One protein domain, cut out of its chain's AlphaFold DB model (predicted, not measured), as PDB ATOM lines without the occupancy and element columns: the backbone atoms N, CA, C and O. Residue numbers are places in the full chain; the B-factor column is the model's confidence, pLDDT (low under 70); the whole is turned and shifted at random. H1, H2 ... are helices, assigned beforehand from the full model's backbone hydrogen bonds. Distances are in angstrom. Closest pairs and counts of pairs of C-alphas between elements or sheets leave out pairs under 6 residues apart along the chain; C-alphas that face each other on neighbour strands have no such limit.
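This is residues 214 to 312 of the 800 residues of an uncharacterized protein of Aspergillus thermomutatus (UniProt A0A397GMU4). Three helices form a small up-and-down bundle, each running against the one before it, with their centres in a triangle; H2 is the longest, and H1 and H3 pack on it and on each other. Two long stretches without a named element lie at one end and along one side of this core: of residues 214 to 247, the part from 214 to 225 lies at the end of the bundle where H2 begins and the part from 232 to 239 passes along H2, while residues 260 to 276 loop out past that same end. The printed part has 99 residues with three named helices, in the order H1, H2, H3, and no named strand; the class is all helix, though the helices hold 40 of the 99 residues. The whole is compact, with a radius of gyration of the C-alphas of 13.2 A, and elongated, spanning 40 by 25 by 22 A.

H2, residues 277 to 293, is 24.2 A long, from C-alpha 277 at (-21.868, -37.457, -43.559) to C-alpha 293 at (-8.359, -54.345, -32.750). H1, residues 248 to 259, is 16.3 A long and begins at C-alpha 248 (-16.690, -58.905, -28.371). H3, residues 297 to 307, is 15.7 A long and ends at C-alpha 307 (-19.894, -51.489, -44.979).

H2 and H3 form a helical hairpin; they touch, closest at the C-alphas of Ala 291 and Phe 300, 4.7 A apart, at a shallow tilt of 16 degrees, opposite ways. H1 and H2, also a helical hairpin, touch closest at the C-alphas of Lys 254 and Ala 287, 5.5 A apart, opposite ways, at a shallow tilt of 34 degrees, only just short of steep. H1 touches H3 with residues 255 to 259 alone, closest at the C-alphas of Ser 259 and Arg 306, 5.6 A apart; they run the same way at a shallow tilt of 26 degrees. In H1, H2 and H3 every O i to N i+4 pair is within hydrogen-bond range. Residues 222 to 223 pair with residues 262 to 263, antiparallel.

The two C-alphas farthest apart are those of Gly 245 and Arg 267, 40.8 A. The printed part has no cut; the link from H1 to H2, 17 residues, is long, and that from H2 to H3, 3 residues, is tight. The mean pLDDT of the printed part is 83.6; residues 215 to 218, 246 to 248 and 265 to 272 are under 70.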
ATOM      1  N   TRP A 214     -14.057 -41.511 -48.849       85.56
ATOM      2  CA  TRP A 214     -15.479 -41.209 -49.036       85.56
ATOM      3  C   TRP A 214     -15.733 -40.182 -50.144       85.56
ATOM      4  O   TRP A 214     -15.078 -39.139 -50.213       85.56
ATOM      5  N   GLY A 215     -16.716 -40.450 -51.001       66.00
ATOM      6  CA  GLY A 215     -17.240 -39.524 -52.000       66.00
ATOM      7  C   GLY A 215     -17.463 -40.161 -53.370       66.00
ATOM      8  O   GLY A 215     -16.936 -41.226 -53.697       66.00
ATOM      9  N   LEU A 216     -18.211 -39.457 -54.225       62.09
ATOM     10  CA  LEU A 216     -18.510 -39.903 -55.594       62.09
ATOM     11  C   LEU A 216     -17.239 -40.176 -56.416       62.09
ATOM     12  O   LEU A 216     -17.219 -41.124 -57.196       62.09
ATOM     13  N   ARG A 217     -16.159 -39.408 -56.196       48.19
ATOM     14  CA  ARG A 217     -14.855 -39.613 -56.861       48.19
ATOM     15  C   ARG A 217     -14.221 -40.978 -56.573       48.19
ATOM     16  O   ARG A 217     -13.412 -41.447 -57.362       48.19
ATOM     17  N   PHE A 218     -14.601 -41.608 -55.465       63.59
ATOM     18  CA  PHE A 218     -14.128 -42.928 -55.052       63.59
ATOM     19  C   PHE A 218     -15.172 -44.025 -55.288       63.59
ATOM     20  O   PHE A 218     -14.960 -45.169 -54.907       63.59
ATOM     21  N   SER A 219     -16.308 -43.686 -55.916       70.50
ATOM     22  CA  SER A 219     -17.462 -44.582 -56.075       70.50
ATOM     23  C   SER A 219     -17.955 -45.186 -54.751       70.50
ATOM     24  O   SER A 219     -18.501 -46.287 -54.737       70.50
ATOM     25  N   TYR A 220     -17.780 -44.460 -53.642       80.94
ATOM     26  CA  TYR A 220     -18.143 -44.918 -52.305       80.94
ATOM     27  C   TYR A 220     -18.786 -43.787 -51.498       80.94
ATOM     28  O   TYR A 220     -18.126 -42.837 -51.090       80.94
ATOM     29  N   THR A 221     -20.097 -43.874 -51.287       85.44
ATOM     30  CA  THR A 221     -20.910 -42.858 -50.590       85.44
ATOM     31  C   THR A 221     -21.746 -43.472 -49.467       85.44
ATOM     32  O   THR A 221     -22.853 -43.020 -49.179       85.44
ATOM     33  N   TYR A 222     -21.241 -44.541 -48.852       91.31
ATOM     34  CA  TYR A 222     -21.938 -45.255 -47.787       91.31
ATOM     35  C   TYR A 222     -22.226 -44.339 -46.592       91.31
ATOM     36  O   TYR A 222     -21.359 -43.583 -46.151       91.31
ATOM     37  N   TYR A 223     -23.455 -44.388 -46.092       92.38
ATOM     38  CA  TYR A 223     -23.967 -43.522 -45.043       92.38
ATOM     39  C   TYR A 223     -24.813 -44.311 -44.052       92.38
ATOM     40  O   TYR A 223     -25.660 -45.120 -44.431       92.38
ATOM     41  N   VAL A 224     -24.584 -44.044 -42.774       93.38
ATOM     42  CA  VAL A 224     -25.183 -44.724 -41.632       93.38
ATOM     43  C   VAL A 224     -26.081 -43.721 -40.901       93.38
ATOM     44  O   VAL A 224     -25.585 -42.937 -40.088       93.38
ATOM     45  N   PRO A 225     -27.403 -43.726 -41.147       89.25
ATOM     46  CA  PRO A 225     -28.322 -42.777 -40.509       89.25
ATOM     47  C   PRO A 225     -28.458 -42.992 -38.992       89.25
ATOM     48  O   PRO A 225     -28.934 -42.110 -38.283       89.25
ATOM     49  N   GLN A 226     -28.032 -44.150 -38.479       90.75
ATOM     50  CA  GLN A 226     -28.007 -44.471 -37.051       90.75
ATOM     51  C   GLN A 226     -26.682 -44.101 -36.368       90.75
ATOM     52  O   GLN A 226     -26.531 -44.354 -35.172       90.75
ATOM     53  N   ALA A 227     -25.712 -43.526 -37.091       92.00
ATOM     54  CA  ALA A 227     -24.440 -43.135 -36.493       92.00
ATOM     55  C   ALA A 227     -24.636 -42.086 -35.374       92.00
ATOM     56  O   ALA A 227     -25.607 -41.321 -35.401       92.00
ATOM     57  N   PRO A 228     -23.732 -42.034 -34.376       89.50
ATOM     58  CA  PRO A 228     -23.845 -41.091 -33.267       89.50
ATOM     59  C   PRO A 228     -23.949 -39.632 -33.734       89.50
ATOM     60  O   PRO A 228     -23.192 -39.203 -34.606       89.50
ATOM     61  N   LYS A 229     -24.865 -38.872 -33.115       86.75
ATOM     62  CA  LYS A 229     -25.057 -37.432 -33.332       86.75
ATOM     63  C   LYS A 229     -25.153 -36.675 -31.988       86.75
ATOM     64  O   LYS A 229     -26.082 -36.952 -31.226       86.75
ATOM     65  N   PRO A 230     -24.275 -35.692 -31.705       85.56
ATOM     66  CA  PRO A 230     -23.116 -35.342 -32.520       85.56
ATOM     67  C   PRO A 230     -22.104 -36.496 -32.556       85.56
ATOM     68  O   PRO A 230     -22.008 -37.284 -31.613       85.56
ATOM     69  N   GLY A 231     -21.370 -36.599 -33.657       84.88
ATOM     70  CA  GLY A 231     -20.257 -37.529 -33.799       84.88
ATOM     71  C   GLY A 231     -19.056 -37.124 -32.933       84.88
ATOM     72  O   GLY A 231     -19.065 -36.071 -32.285       84.88
ATOM     73  N   PRO A 232     -17.992 -37.946 -32.906       85.31
ATOM     74  CA  PRO A 232     -16.792 -37.630 -32.141       85.31
ATOM     75  C   PRO A 232     -16.094 -36.379 -32.687       85.31
ATOM     76  O   PRO A 232     -15.920 -36.223 -33.899       85.31
ATOM     77  N   LYS A 233     -15.639 -35.506 -31.785       84.69
ATOM     78  CA  LYS A 233     -14.840 -34.331 -32.144       84.69
ATOM     79  C   LYS A 233     -13.412 -34.764 -32.472       84.69
ATOM     80  O   LYS A 233     -12.706 -35.252 -31.598       84.69
ATOM     81  N   LEU A 234     -12.997 -34.561 -33.718       86.44
ATOM     82  CA  LEU A 234     -11.644 -34.882 -34.165       86.44
ATOM     83  C   LEU A 234     -10.634 -33.801 -33.733       86.44
ATOM     84  O   LEU A 234     -11.015 -32.637 -33.563       86.44
ATOM     85  N   PRO A 235      -9.349 -34.158 -33.579       89.44
ATOM     86  CA  PRO A 235      -8.783 -35.504 -33.723       89.44
ATOM     87  C   PRO A 235      -9.041 -36.394 -32.492       89.44
ATOM     88  O   PRO A 235      -9.065 -35.892 -31.370       89.44
ATOM     89  N   LEU A 236      -9.205 -37.710 -32.689       91.81
ATOM     90  CA  LEU A 236      -9.367 -38.665 -31.579       91.81
ATOM     91  C   LEU A 236      -8.021 -39.204 -31.101       91.81
ATOM     92  O   LEU A 236      -7.137 -39.489 -31.910       91.81
ATOM     93  N   SER A 237      -7.913 -39.394 -29.791       92.50
ATOM     94  CA  SER A 237      -6.777 -40.018 -29.110       92.50
ATOM     95  C   SER A 237      -7.126 -41.444 -28.656       92.50
ATOM     96  O   SER A 237      -8.276 -41.871 -28.773       92.50
ATOM     97  N   ALA A 238      -6.127 -42.196 -28.181       90.81
ATOM     98  CA  ALA A 238      -6.252 -43.617 -27.831       90.81
ATOM     99  C   ALA A 238      -7.409 -43.938 -26.863       90.81
ATOM    100  O   ALA A 238      -8.088 -44.944 -27.033       90.81
ATOM    101  N   ASP A 239      -7.669 -43.064 -25.892       87.56
ATOM    102  CA  ASP A 239      -8.744 -43.164 -24.896       87.56
ATOM    103  C   ASP A 239     -10.157 -43.161 -25.507       87.56
ATOM    104  O   ASP A 239     -11.104 -43.664 -24.909       87.56
ATOM    105  N   SER A 240     -10.291 -42.598 -26.708       88.25
ATOM    106  CA  SER A 240     -11.548 -42.483 -27.449       88.25
ATOM    107  C   SER A 240     -11.618 -43.426 -28.658       88.25
ATOM    108  O   SER A 240     -12.561 -43.345 -29.449       88.25
ATOM    109  N   LEU A 241     -10.616 -44.292 -28.837       91.12
ATOM    110  CA  LEU A 241     -10.510 -45.230 -29.953       91.12
ATOM    111  C   LEU A 241     -10.637 -46.679 -29.470       91.12
ATOM    112  O   LEU A 241     -10.287 -46.962 -28.328       91.12
ATOM    113  N   PRO A 242     -11.108 -47.604 -30.329       88.94
ATOM    114  CA  PRO A 242     -11.209 -49.012 -29.972       88.94
ATOM    115  C   PRO A 242      -9.856 -49.582 -29.553       88.94
ATOM    116  O   PRO A 242      -8.859 -49.414 -30.266       88.94
ATOM    117  N   GLN A 243      -9.844 -50.277 -28.419       89.50
ATOM    118  CA  GLN A 243      -8.662 -50.934 -27.887       89.50
ATOM    119  C   GLN A 243      -8.849 -52.456 -27.843       89.50
ATOM    120  O   GLN A 243      -9.961 -52.971 -27.707       89.50
ATOM    121  N   PRO A 244      -7.754 -53.221 -27.931       84.19
ATOM    122  CA  PRO A 244      -7.799 -54.655 -27.725       84.19
ATOM    123  C   PRO A 244      -8.363 -55.041 -26.351       84.19
ATOM    124  O   PRO A 244      -7.848 -54.622 -25.312       84.19
ATOM    125  N   GLY A 245      -9.372 -55.912 -26.336       70.25
ATOM    126  CA  GLY A 245     -10.023 -56.374 -25.106       70.25
ATOM    127  C   GLY A 245     -11.273 -55.590 -24.697       70.25
ATOM    128  O   GLY A 245     -11.903 -55.985 -23.712       70.25
ATOM    129  N   ASP A 246     -11.668 -54.564 -25.456       65.88
ATOM    130  CA  ASP A 246     -13.066 -54.120 -25.506       65.88
ATOM    131  C   ASP A 246     -13.914 -55.368 -25.849       65.88
ATOM    132  O   ASP A 246     -13.573 -56.111 -26.771       65.88
ATOM    133  N   GLY A 247     -14.931 -55.708 -25.049       62.44
ATOM    134  CA  GLY A 247     -15.612 -57.010 -25.160       62.44
ATOM    135  C   GLY A 247     -16.165 -57.274 -26.571       62.44
ATOM    136  O   GLY A 247     -16.623 -56.337 -27.221       62.44
ATOM    137  N   LEU A 248     -16.168 -58.533 -27.037       66.81
ATOM    138  CA  LEU A 248     -16.690 -58.905 -28.371       66.81
ATOM    139  C   LEU A 248     -18.109 -58.354 -28.613       66.81
ATOM    140  O   LEU A 248     -18.389 -57.828 -29.685       66.81
ATOM    141  N   ASP A 249     -18.948 -58.340 -27.575       70.31
ATOM    142  CA  ASP A 249     -20.285 -57.733 -27.591       70.31
ATOM    143  C   ASP A 249     -20.285 -56.235 -27.961       70.31
ATOM    144  O   ASP A 249     -21.272 -55.716 -28.481       70.31
ATOM    145  N   GLU A 250     -19.225 -55.492 -27.637       71.88
ATOM    146  CA  GLU A 250     -19.081 -54.071 -27.969       71.88
ATOM    147  C   GLU A 250     -18.679 -53.877 -29.436       71.88
ATOM    148  O   GLU A 250     -19.209 -52.986 -30.106       71.88
ATOM    149  N   PHE A 251     -17.802 -54.742 -29.952       78.88
ATOM    150  CA  PHE A 251     -17.472 -54.810 -31.376       78.88
ATOM    151  C   PHE A 251     -18.709 -55.161 -32.214       78.88
ATOM    152  O   PHE A 251     -19.042 -54.415 -33.137       78.88
ATOM    153  N   GLU A 252     -19.427 -56.232 -31.861       81.62
ATOM    154  CA  GLU A 252     -20.620 -56.674 -32.589       81.62
ATOM    155  C   GLU A 252     -21.672 -55.564 -32.637       81.62
ATOM    156  O   GLU A 252     -22.226 -55.281 -33.695       81.62
ATOM    157  N   LYS A 253     -21.878 -54.843 -31.526       83.38
ATOM    158  CA  LYS A 253     -22.759 -53.665 -31.493       83.38
ATOM    159  C   LYS A 253     -22.289 -52.549 -32.424       83.38
ATOM    160  O   LYS A 253     -23.124 -51.956 -33.106       83.38
ATOM    161  N   LYS A 254     -20.986 -52.235 -32.451       85.38
ATOM    162  CA  LYS A 254     -20.420 -51.190 -33.326       85.38
ATOM    163  C   LYS A 254     -20.579 -51.560 -34.801       85.38
ATOM    164  O   LYS A 254     -20.983 -50.703 -35.583       85.38
ATOM    165  N   ILE A 255     -20.318 -52.814 -35.176       88.00
ATOM    166  CA  ILE A 255     -20.504 -53.286 -36.554       88.00
ATOM    167  C   ILE A 255     -21.983 -53.333 -36.928       88.00
ATOM    168  O   ILE A 255     -22.348 -52.829 -37.990       88.00
ATOM    169  N   GLU A 256     -22.850 -53.870 -36.071       88.44
ATOM    170  CA  GLU A 256     -24.291 -53.933 -36.328       88.44
ATOM    171  C   GLU A 256     -24.870 -52.533 -36.567       88.44
ATOM    172  O   GLU A 256     -25.592 -52.318 -37.543       88.44
ATOM    173  N   LEU A 257     -24.464 -51.556 -35.746       89.94
ATOM    174  CA  LEU A 257     -24.857 -50.153 -35.883       89.94
ATOM    175  C   LEU A 257     -24.540 -49.592 -37.273       89.94
ATOM    176  O   LEU A 257     -25.366 -48.893 -37.857       89.94
ATOM    177  N   VAL A 258     -23.348 -49.882 -37.802       92.31
ATOM    178  CA  VAL A 258     -22.889 -49.315 -39.080       92.31
ATOM    179  C   VAL A 258     -23.290 -50.138 -40.297       92.31
ATOM    180  O   VAL A 258     -23.089 -49.699 -41.426       92.31
ATOM    181  N   SER A 259     -23.882 -51.312 -40.098       90.31
ATOM    182  CA  SER A 259     -24.240 -52.233 -41.184       90.31
ATOM    183  C   SER A 259     -25.612 -51.979 -41.793       90.31
ATOM    184  O   SER A 259     -25.903 -52.471 -42.877       90.31
ATOM    185  N   ALA A 260     -26.456 -51.194 -41.124       85.50
ATOM    186  CA  ALA A 260     -27.752 -50.761 -41.646       85.50
ATOM    187  C   ALA A 260     -27.652 -49.504 -42.540       85.50
ATOM    188  O   ALA A 260     -28.644 -48.799 -42.747       85.50
ATOM    189  N   GLY A 261     -26.451 -49.193 -43.035       87.56
ATOM    190  CA  GLY A 261     -26.204 -48.052 -43.901       87.56
ATOM    191  C   GLY A 261     -26.600 -48.308 -45.354       87.56
ATOM    192  O   GLY A 261     -26.975 -49.408 -45.761       87.56
ATOM    193  N   HIS A 262     -26.535 -47.259 -46.160       87.88
ATOM    194  CA  HIS A 262     -26.822 -47.310 -47.589       87.88
ATOM    195  C   HIS A 262     -25.932 -46.324 -48.342       87.88
ATOM    196  O   HIS A 262     -25.455 -45.344 -47.780       87.88
ATOM    197  N   ALA A 263     -25.703 -46.570 -49.630       84.31
ATOM    198  CA  ALA A 263     -24.994 -45.614 -50.472       84.31
ATOM    199  C   ALA A 263     -25.894 -44.409 -50.772       84.31
ATOM    200  O   ALA A 263     -26.954 -44.570 -51.385       84.31
ATOM    201  N   LEU A 264     -25.451 -43.211 -50.389       75.12
ATOM    202  CA  LEU A 264     -26.127 -41.978 -50.773       75.12
ATOM    203  C   LEU A 264     -26.020 -41.778 -52.280       75.12
ATOM    204  O   LEU A 264     -24.941 -41.841 -52.876       75.12
ATOM    205  N   GLN A 265     -27.155 -41.479 -52.890       62.53
ATOM    206  CA  GLN A 265     -27.236 -40.912 -54.219       62.53
ATOM    207  C   GLN A 265     -27.026 -39.403 -54.141       62.53
ATOM    208  O   GLN A 265     -27.266 -38.756 -53.128       62.53
ATOM    209  N   ARG A 266     -26.662 -38.798 -55.267       52.91
ATOM    210  CA  ARG A 266     -26.391 -37.355 -55.370       52.91
ATOM    211  C   ARG A 266     -27.540 -36.434 -54.923       52.91
ATOM    212  O   ARG A 266     -27.314 -35.265 -54.629       52.91
ATOM    213  N   ARG A 267     -28.774 -36.943 -54.928       47.00
ATOM    214  CA  ARG A 267     -29.983 -36.228 -54.486       47.00
ATOM    215  C   ARG A 267     -30.299 -36.423 -53.003       47.00
ATOM    216  O   ARG A 267     -31.159 -35.715 -52.486       47.00
ATOM    217  N   ASP A 268     -29.665 -37.397 -52.361       51.47
ATOM    218  CA  ASP A 268     -29.952 -37.741 -50.980       51.47
ATOM    219  C   ASP A 268     -29.340 -36.668 -50.072       51.47
ATOM    220  O   ASP A 268     -28.276 -36.100 -50.344       51.47
ATOM    221  N   ARG A 269     -30.066 -36.326 -49.012       54.97
ATOM    222  CA  ARG A 269     -29.665 -35.333 -48.016       54.97
ATOM    223  C   ARG A 269     -29.782 -36.000 -46.656       54.97
ATOM    224  O   ARG A 269     -30.846 -36.528 -46.353       54.97
ATOM    225  N   ALA A 270     -28.727 -35.939 -45.846       56.88
ATOM    226  CA  ALA A 270     -28.834 -36.294 -44.437       56.88
ATOM    227  C   ALA A 270     -29.854 -35.351 -43.782       56.88
ATOM    228  O   ALA A 270     -29.722 -34.124 -43.873       56.88
ATOM    229  N   HIS A 271     -30.903 -35.895 -43.171       64.94
ATOM    230  CA  HIS A 271     -31.901 -35.064 -42.507       64.94
ATOM    231  C   HIS A 271     -31.276 -34.333 -41.311       64.94
ATOM    232  O   HIS A 271     -30.371 -34.833 -40.655       64.94
ATOM    233  N   SER A 272     -31.804 -33.165 -40.930       68.06
ATOM    234  CA  SER A 272     -31.285 -32.406 -39.774       68.06
ATOM    235  C   SER A 272     -31.349 -33.172 -38.441       68.06
ATOM    236  O   SER A 272     -30.681 -32.790 -37.481       68.06
ATOM    237  N   ARG A 273     -32.118 -34.264 -38.371       75.25
ATOM    238  CA  ARG A 273     -32.186 -35.193 -37.229       75.25
ATOM    239  C   ARG A 273     -31.213 -36.374 -37.334       75.25
ATOM    240  O   ARG A 273     -30.996 -37.041 -36.334       75.25
ATOM    241  N   GLU A 274     -30.625 -36.596 -38.502       83.44
ATOM    242  CA  GLU A 274     -29.661 -37.657 -38.802       83.44
ATOM    243  C   GLU A 274     -28.219 -37.117 -38.723       83.44
ATOM    244  O   GLU A 274     -28.013 -35.902 -38.840       83.44
ATOM    245  N   PRO A 275     -27.214 -37.969 -38.465       86.31
ATOM    246  CA  PRO A 275     -25.808 -37.571 -38.393       86.31
ATOM    247  C   PRO A 275     -25.325 -36.944 -39.708       86.31
ATOM    248  O   PRO A 275     -25.740 -37.342 -40.794       86.31
ATOM    249  N   ALA A 276     -24.426 -35.969 -39.647       85.62
ATOM    250  CA  ALA A 276     -23.750 -35.472 -40.837       85.62
ATOM    251  C   ALA A 276     -22.935 -36.598 -41.500       85.62
ATOM    252  O   ALA A 276     -22.526 -37.564 -40.852       85.62
ATOM    253  N   ILE A 277     -22.652 -36.467 -42.798       85.50
ATOM    254  CA  ILE A 277     -21.868 -37.457 -43.559       85.50
ATOM    255  C   ILE A 277     -20.552 -37.772 -42.847       85.50
ATOM    256  O   ILE A 277     -20.196 -38.929 -42.657       85.50
ATOM    257  N   HIS A 278     -19.853 -36.741 -42.389       84.06
ATOM    258  CA  HIS A 278     -18.588 -36.895 -41.693       84.06
ATOM    259  C   HIS A 278     -18.727 -37.601 -40.326       84.06
ATOM    260  O   HIS A 278     -17.805 -38.291 -39.897       84.06
ATOM    261  N   GLU A 279     -19.872 -37.494 -39.651       90.75
ATOM    262  CA  GLU A 279     -20.163 -38.243 -38.418       90.75
ATOM    263  C   GLU A 279     -20.406 -39.726 -38.739       90.75
ATOM    264  O   GLU A 279     -19.873 -40.604 -38.059       90.75
ATOM    265  N   SER A 280     -21.113 -40.008 -39.839       92.19
ATOM    266  CA  SER A 280     -21.257 -41.365 -40.375       92.19
ATOM    267  C   SER A 280     -19.915 -41.978 -40.783       92.19
ATOM    268  O   SER A 280     -19.702 -43.154 -40.500       92.19
ATOM    269  N   ILE A 281     -19.026 -41.217 -41.435       92.25
ATOM    270  CA  ILE A 281     -17.686 -41.691 -41.822       92.25
ATOM    271  C   ILE A 281     -16.906 -42.122 -40.589       92.25
ATOM    272  O   ILE A 281     -16.425 -43.250 -40.531       92.25
ATOM    273  N   SER A 282     -16.860 -41.260 -39.567       93.56
ATOM    274  CA  SER A 282     -16.209 -41.599 -38.302       93.56
ATOM    275  C   SER A 282     -16.773 -42.885 -37.700       93.56
ATOM    276  O   SER A 282     -16.001 -43.698 -37.209       93.56
ATOM    277  N   ALA A 283     -18.089 -43.107 -37.757       93.69
ATOM    278  CA  ALA A 283     -18.697 -44.302 -37.181       93.69
ATOM    279  C   ALA A 283     -18.209 -45.601 -37.842       93.69
ATOM    280  O   ALA A 283     -17.779 -46.508 -37.130       93.69
ATOM    281  N   PHE A 284     -18.242 -45.707 -39.176       93.06
ATOM    282  CA  PHE A 284     -17.829 -46.948 -39.841       93.06
ATOM    283  C   PHE A 284     -16.303 -47.108 -39.938       93.06
ATOM    284  O   PHE A 284     -15.825 -48.244 -39.941       93.06
ATOM    285  N   ASP A 285     -15.522 -46.020 -39.927       94.81
ATOM    286  CA  ASP A 285     -14.063 -46.111 -39.767       94.81
ATOM    287  C   ASP A 285     -13.696 -46.626 -38.375       94.81
ATOM    288  O   ASP A 285     -12.940 -47.589 -38.264       94.81
ATOM    289  N   ILE A 286     -14.301 -46.079 -37.315       93.88
ATOM    290  CA  ILE A 286     -14.098 -46.558 -35.939       93.88
ATOM    291  C   ILE A 286     -14.557 -48.013 -35.792       93.88
ATOM    292  O   ILE A 286     -13.894 -48.796 -35.118       93.88
ATOM    293  N   ALA A 287     -15.650 -48.416 -36.440       93.00
ATOM    294  CA  ALA A 287     -16.083 -49.810 -36.429       93.00
ATOM    295  C   ALA A 287     -15.080 -50.731 -37.156       93.00
ATOM    296  O   ALA A 287     -14.770 -51.816 -36.669       93.00
ATOM    297  N   THR A 288     -14.492 -50.267 -38.265       94.00
ATOM    298  CA  THR A 288     -13.413 -50.984 -38.968       94.00
ATOM    299  C   THR A 288     -12.154 -51.094 -38.096       94.00
ATOM    300  O   THR A 288     -11.544 -52.158 -38.019       94.00
ATOM    301  N   MET A 289     -11.786 -50.025 -37.381       93.94
ATOM    302  CA  MET A 289     -10.695 -50.040 -36.398       93.94
ATOM    303  C   MET A 289     -10.975 -51.021 -35.258       93.94
ATOM    304  O   MET A 289     -10.092 -51.786 -34.883       93.94
ATOM    305  N   ALA A 290     -12.208 -51.061 -34.747       91.56
ATOM    306  CA  ALA A 290     -12.615 -52.023 -33.726       91.56
ATOM    307  C   ALA A 290     -12.451 -53.466 -34.220       91.56
ATOM    308  O   ALA A 290     -11.918 -54.298 -33.493       91.56
ATOM    309  N   ALA A 291     -12.823 -53.741 -35.474       91.19
ATOM    310  CA  ALA A 291     -12.636 -55.047 -36.093       91.19
ATOM    311  C   ALA A 291     -11.154 -55.454 -36.151       91.19
ATOM    312  O   ALA A 291     -10.799 -56.566 -35.764       91.19
ATOM    313  N   ILE A 292     -10.271 -54.534 -36.552       91.69
ATOM    314  CA  ILE A 292      -8.816 -54.760 -36.566       91.69
ATOM    315  C   ILE A 292      -8.279 -54.985 -35.140       91.69
ATOM    316  O   ILE A 292      -7.433 -55.857 -34.931       91.69
ATOM    317  N   ALA A 293      -8.781 -54.242 -34.149       89.94
ATOM    318  CA  ALA A 293      -8.359 -54.345 -32.750       89.94
ATOM    319  C   ALA A 293      -8.707 -55.700 -32.101       89.94
ATOM    320  O   ALA A 293      -8.024 -56.099 -31.156       89.94
ATOM    321  N   THR A 294      -9.689 -56.446 -32.633       86.38
ATOM    322  CA  THR A 294      -9.961 -57.839 -32.208       86.38
ATOM    323  C   THR A 294      -8.784 -58.778 -32.491       86.38
ATOM    324  O   THR A 294      -8.612 -59.798 -31.826       86.38
ATOM    325  N   GLY A 295      -7.953 -58.438 -33.483       85.00
ATOM    326  CA  GLY A 295      -6.874 -59.297 -33.955       85.00
ATOM    327  C   GLY A 295      -7.361 -60.570 -34.654       85.00
ATOM    328  O   GLY A 295      -6.584 -61.523 -34.731       85.00
ATOM    329  N   GLU A 296      -8.614 -60.607 -35.114       86.88
ATOM    330  CA  GLU A 296      -9.203 -61.697 -35.900       86.88
ATOM    331  C   GLU A 296      -9.480 -61.209 -37.327       86.88
ATOM    332  O   GLU A 296     -10.214 -60.240 -37.548       86.88
ATOM    333  N   THR A 297      -8.875 -61.869 -38.313       90.06
ATOM    334  CA  THR A 297      -8.970 -61.498 -39.732       90.06
ATOM    335  C   THR A 297     -10.416 -61.581 -40.222       90.06
ATOM    336  O   THR A 297     -10.839 -60.750 -41.022       90.06
ATOM    337  N   GLU A 298     -11.195 -62.544 -39.721       90.75
ATOM    338  CA  GLU A 298     -12.607 -62.719 -40.080       90.75
ATOM    339  C   GLU A 298     -13.451 -61.490 -39.714       90.75
ATOM    340  O   GLU A 298     -14.174 -60.982 -40.568       90.75
ATOM    341  N   ASN A 299     -13.278 -60.938 -38.508       90.69
ATOM    342  CA  ASN A 299     -14.003 -59.744 -38.058       90.69
ATOM    343  C   ASN A 299     -13.689 -58.521 -38.928       90.69
ATOM    344  O   ASN A 299     -14.582 -57.745 -39.274       90.69
ATOM    345  N   PHE A 300     -12.421 -58.345 -39.309       92.00
ATOM    346  CA  PHE A 300     -12.022 -57.267 -40.213       92.00
ATOM    347  C   PHE A 300     -12.648 -57.427 -41.605       92.00
ATOM    348  O   PHE A 300     -13.176 -56.461 -42.160       92.00
ATOM    349  N   LEU A 301     -12.633 -58.640 -42.161       91.75
ATOM    350  CA  LEU A 301     -13.247 -58.917 -43.457       91.75
ATOM    351  C   LEU A 301     -14.769 -58.728 -43.424       91.75
ATOM    352  O   LEU A 301     -15.308 -58.155 -44.369       91.75
ATOM    353  N   ASP A 302     -15.438 -59.134 -42.340       90.75
ATOM    354  CA  ASP A 302     -16.871 -58.896 -42.132       90.75
ATOM    355  C   ASP A 302     -17.182 -57.393 -42.102       90.75
ATOM    356  O   ASP A 302     -18.053 -56.922 -42.835       90.75
ATOM    357  N   ALA A 303     -16.401 -56.602 -41.358       91.56
ATOM    358  CA  ALA A 303     -16.560 -55.149 -41.308       91.56
ATOM    359  C   ALA A 303     -16.455 -54.497 -42.698       91.56
ATOM    360  O   ALA A 303     -17.304 -53.682 -43.075       91.56
ATOM    361  N   ILE A 304     -15.445 -54.886 -43.486       91.94
ATOM    362  CA  ILE A 304     -15.262 -54.402 -44.861       91.94
ATOM    363  C   ILE A 304     -16.403 -54.876 -45.766       91.94
ATOM    364  O   ILE A 304     -16.897 -54.095 -46.575       91.94
ATOM    365  N   GLN A 305     -16.851 -56.126 -45.640       90.94
ATOM    366  CA  GLN A 305     -17.927 -56.678 -46.461       90.94
ATOM    367  C   GLN A 305     -19.272 -55.996 -46.188       90.94
ATOM    368  O   GLN A 305     -20.010 -55.705 -47.130       90.94
ATOM    369  N   ARG A 306     -19.594 -55.741 -44.918       90.25
ATOM    370  CA  ARG A 306     -20.880 -55.169 -44.501       90.25
ATOM    371  C   ARG A 306     -21.000 -53.685 -44.824       90.25
ATOM    372  O   ARG A 306     -22.085 -53.226 -45.160       90.25
ATOM    373  N   THR A 307     -19.897 -52.943 -44.743       90.88
ATOM    374  CA  THR A 307     -19.894 -51.489 -44.979       90.88
ATOM    375  C   THR A 307     -19.451 -51.109 -46.390       90.88
ATOM    376  O   THR A 307     -19.856 -50.076 -46.909       90.88
ATOM    377  N   GLY A 308     -18.626 -51.938 -47.033       88.38
ATOM    378  CA  GLY A 308     -17.932 -51.595 -48.271       88.38
ATOM    379  C   GLY A 308     -16.772 -50.613 -48.075       88.38
ATOM    380  O   GLY A 308     -16.313 -50.047 -49.066       88.38
ATOM    381  N   ASN A 309     -16.311 -50.387 -46.834       91.19
ATOM    382  CA  ASN A 309     -15.341 -49.339 -46.517       91.19
ATOM    383  C   ASN A 309     -14.083 -49.405 -47.395       91.19
ATOM    384  O   ASN A 309     -13.406 -50.429 -47.493       91.19
ATOM    385  N   THR A 310     -13.765 -48.277 -48.026       89.38
ATOM    386  CA  THR A 310     -12.667 -48.100 -48.991       89.38
ATOM    387  C   THR A 310     -11.291 -47.952 -48.338       89.38
ATOM    388  O   THR A 310     -10.530 -47.056 -48.685       89.38
ATOM    389  N   VAL A 311     -10.961 -48.831 -47.394       92.94
ATOM    390  CA  VAL A 311      -9.634 -48.881 -46.763       92.94
ATOM    391  C   VAL A 311      -8.606 -49.312 -47.814       92.94
ATOM    392  O   VAL A 311      -8.561 -50.480 -48.211       92.94
ATOM    393  N   CYS A 312      -7.784 -48.379 -48.298       87.50
ATOM    394  CA  CYS A 312      -6.874 -48.627 -49.425       87.50
ATOM    395  C   CYS A 312      -5.836 -49.721 -49.109       87.50
ATOM    396  O   CYS A 312      -5.533 -50.560 -49.956       87.50
TER     397      CYS A 312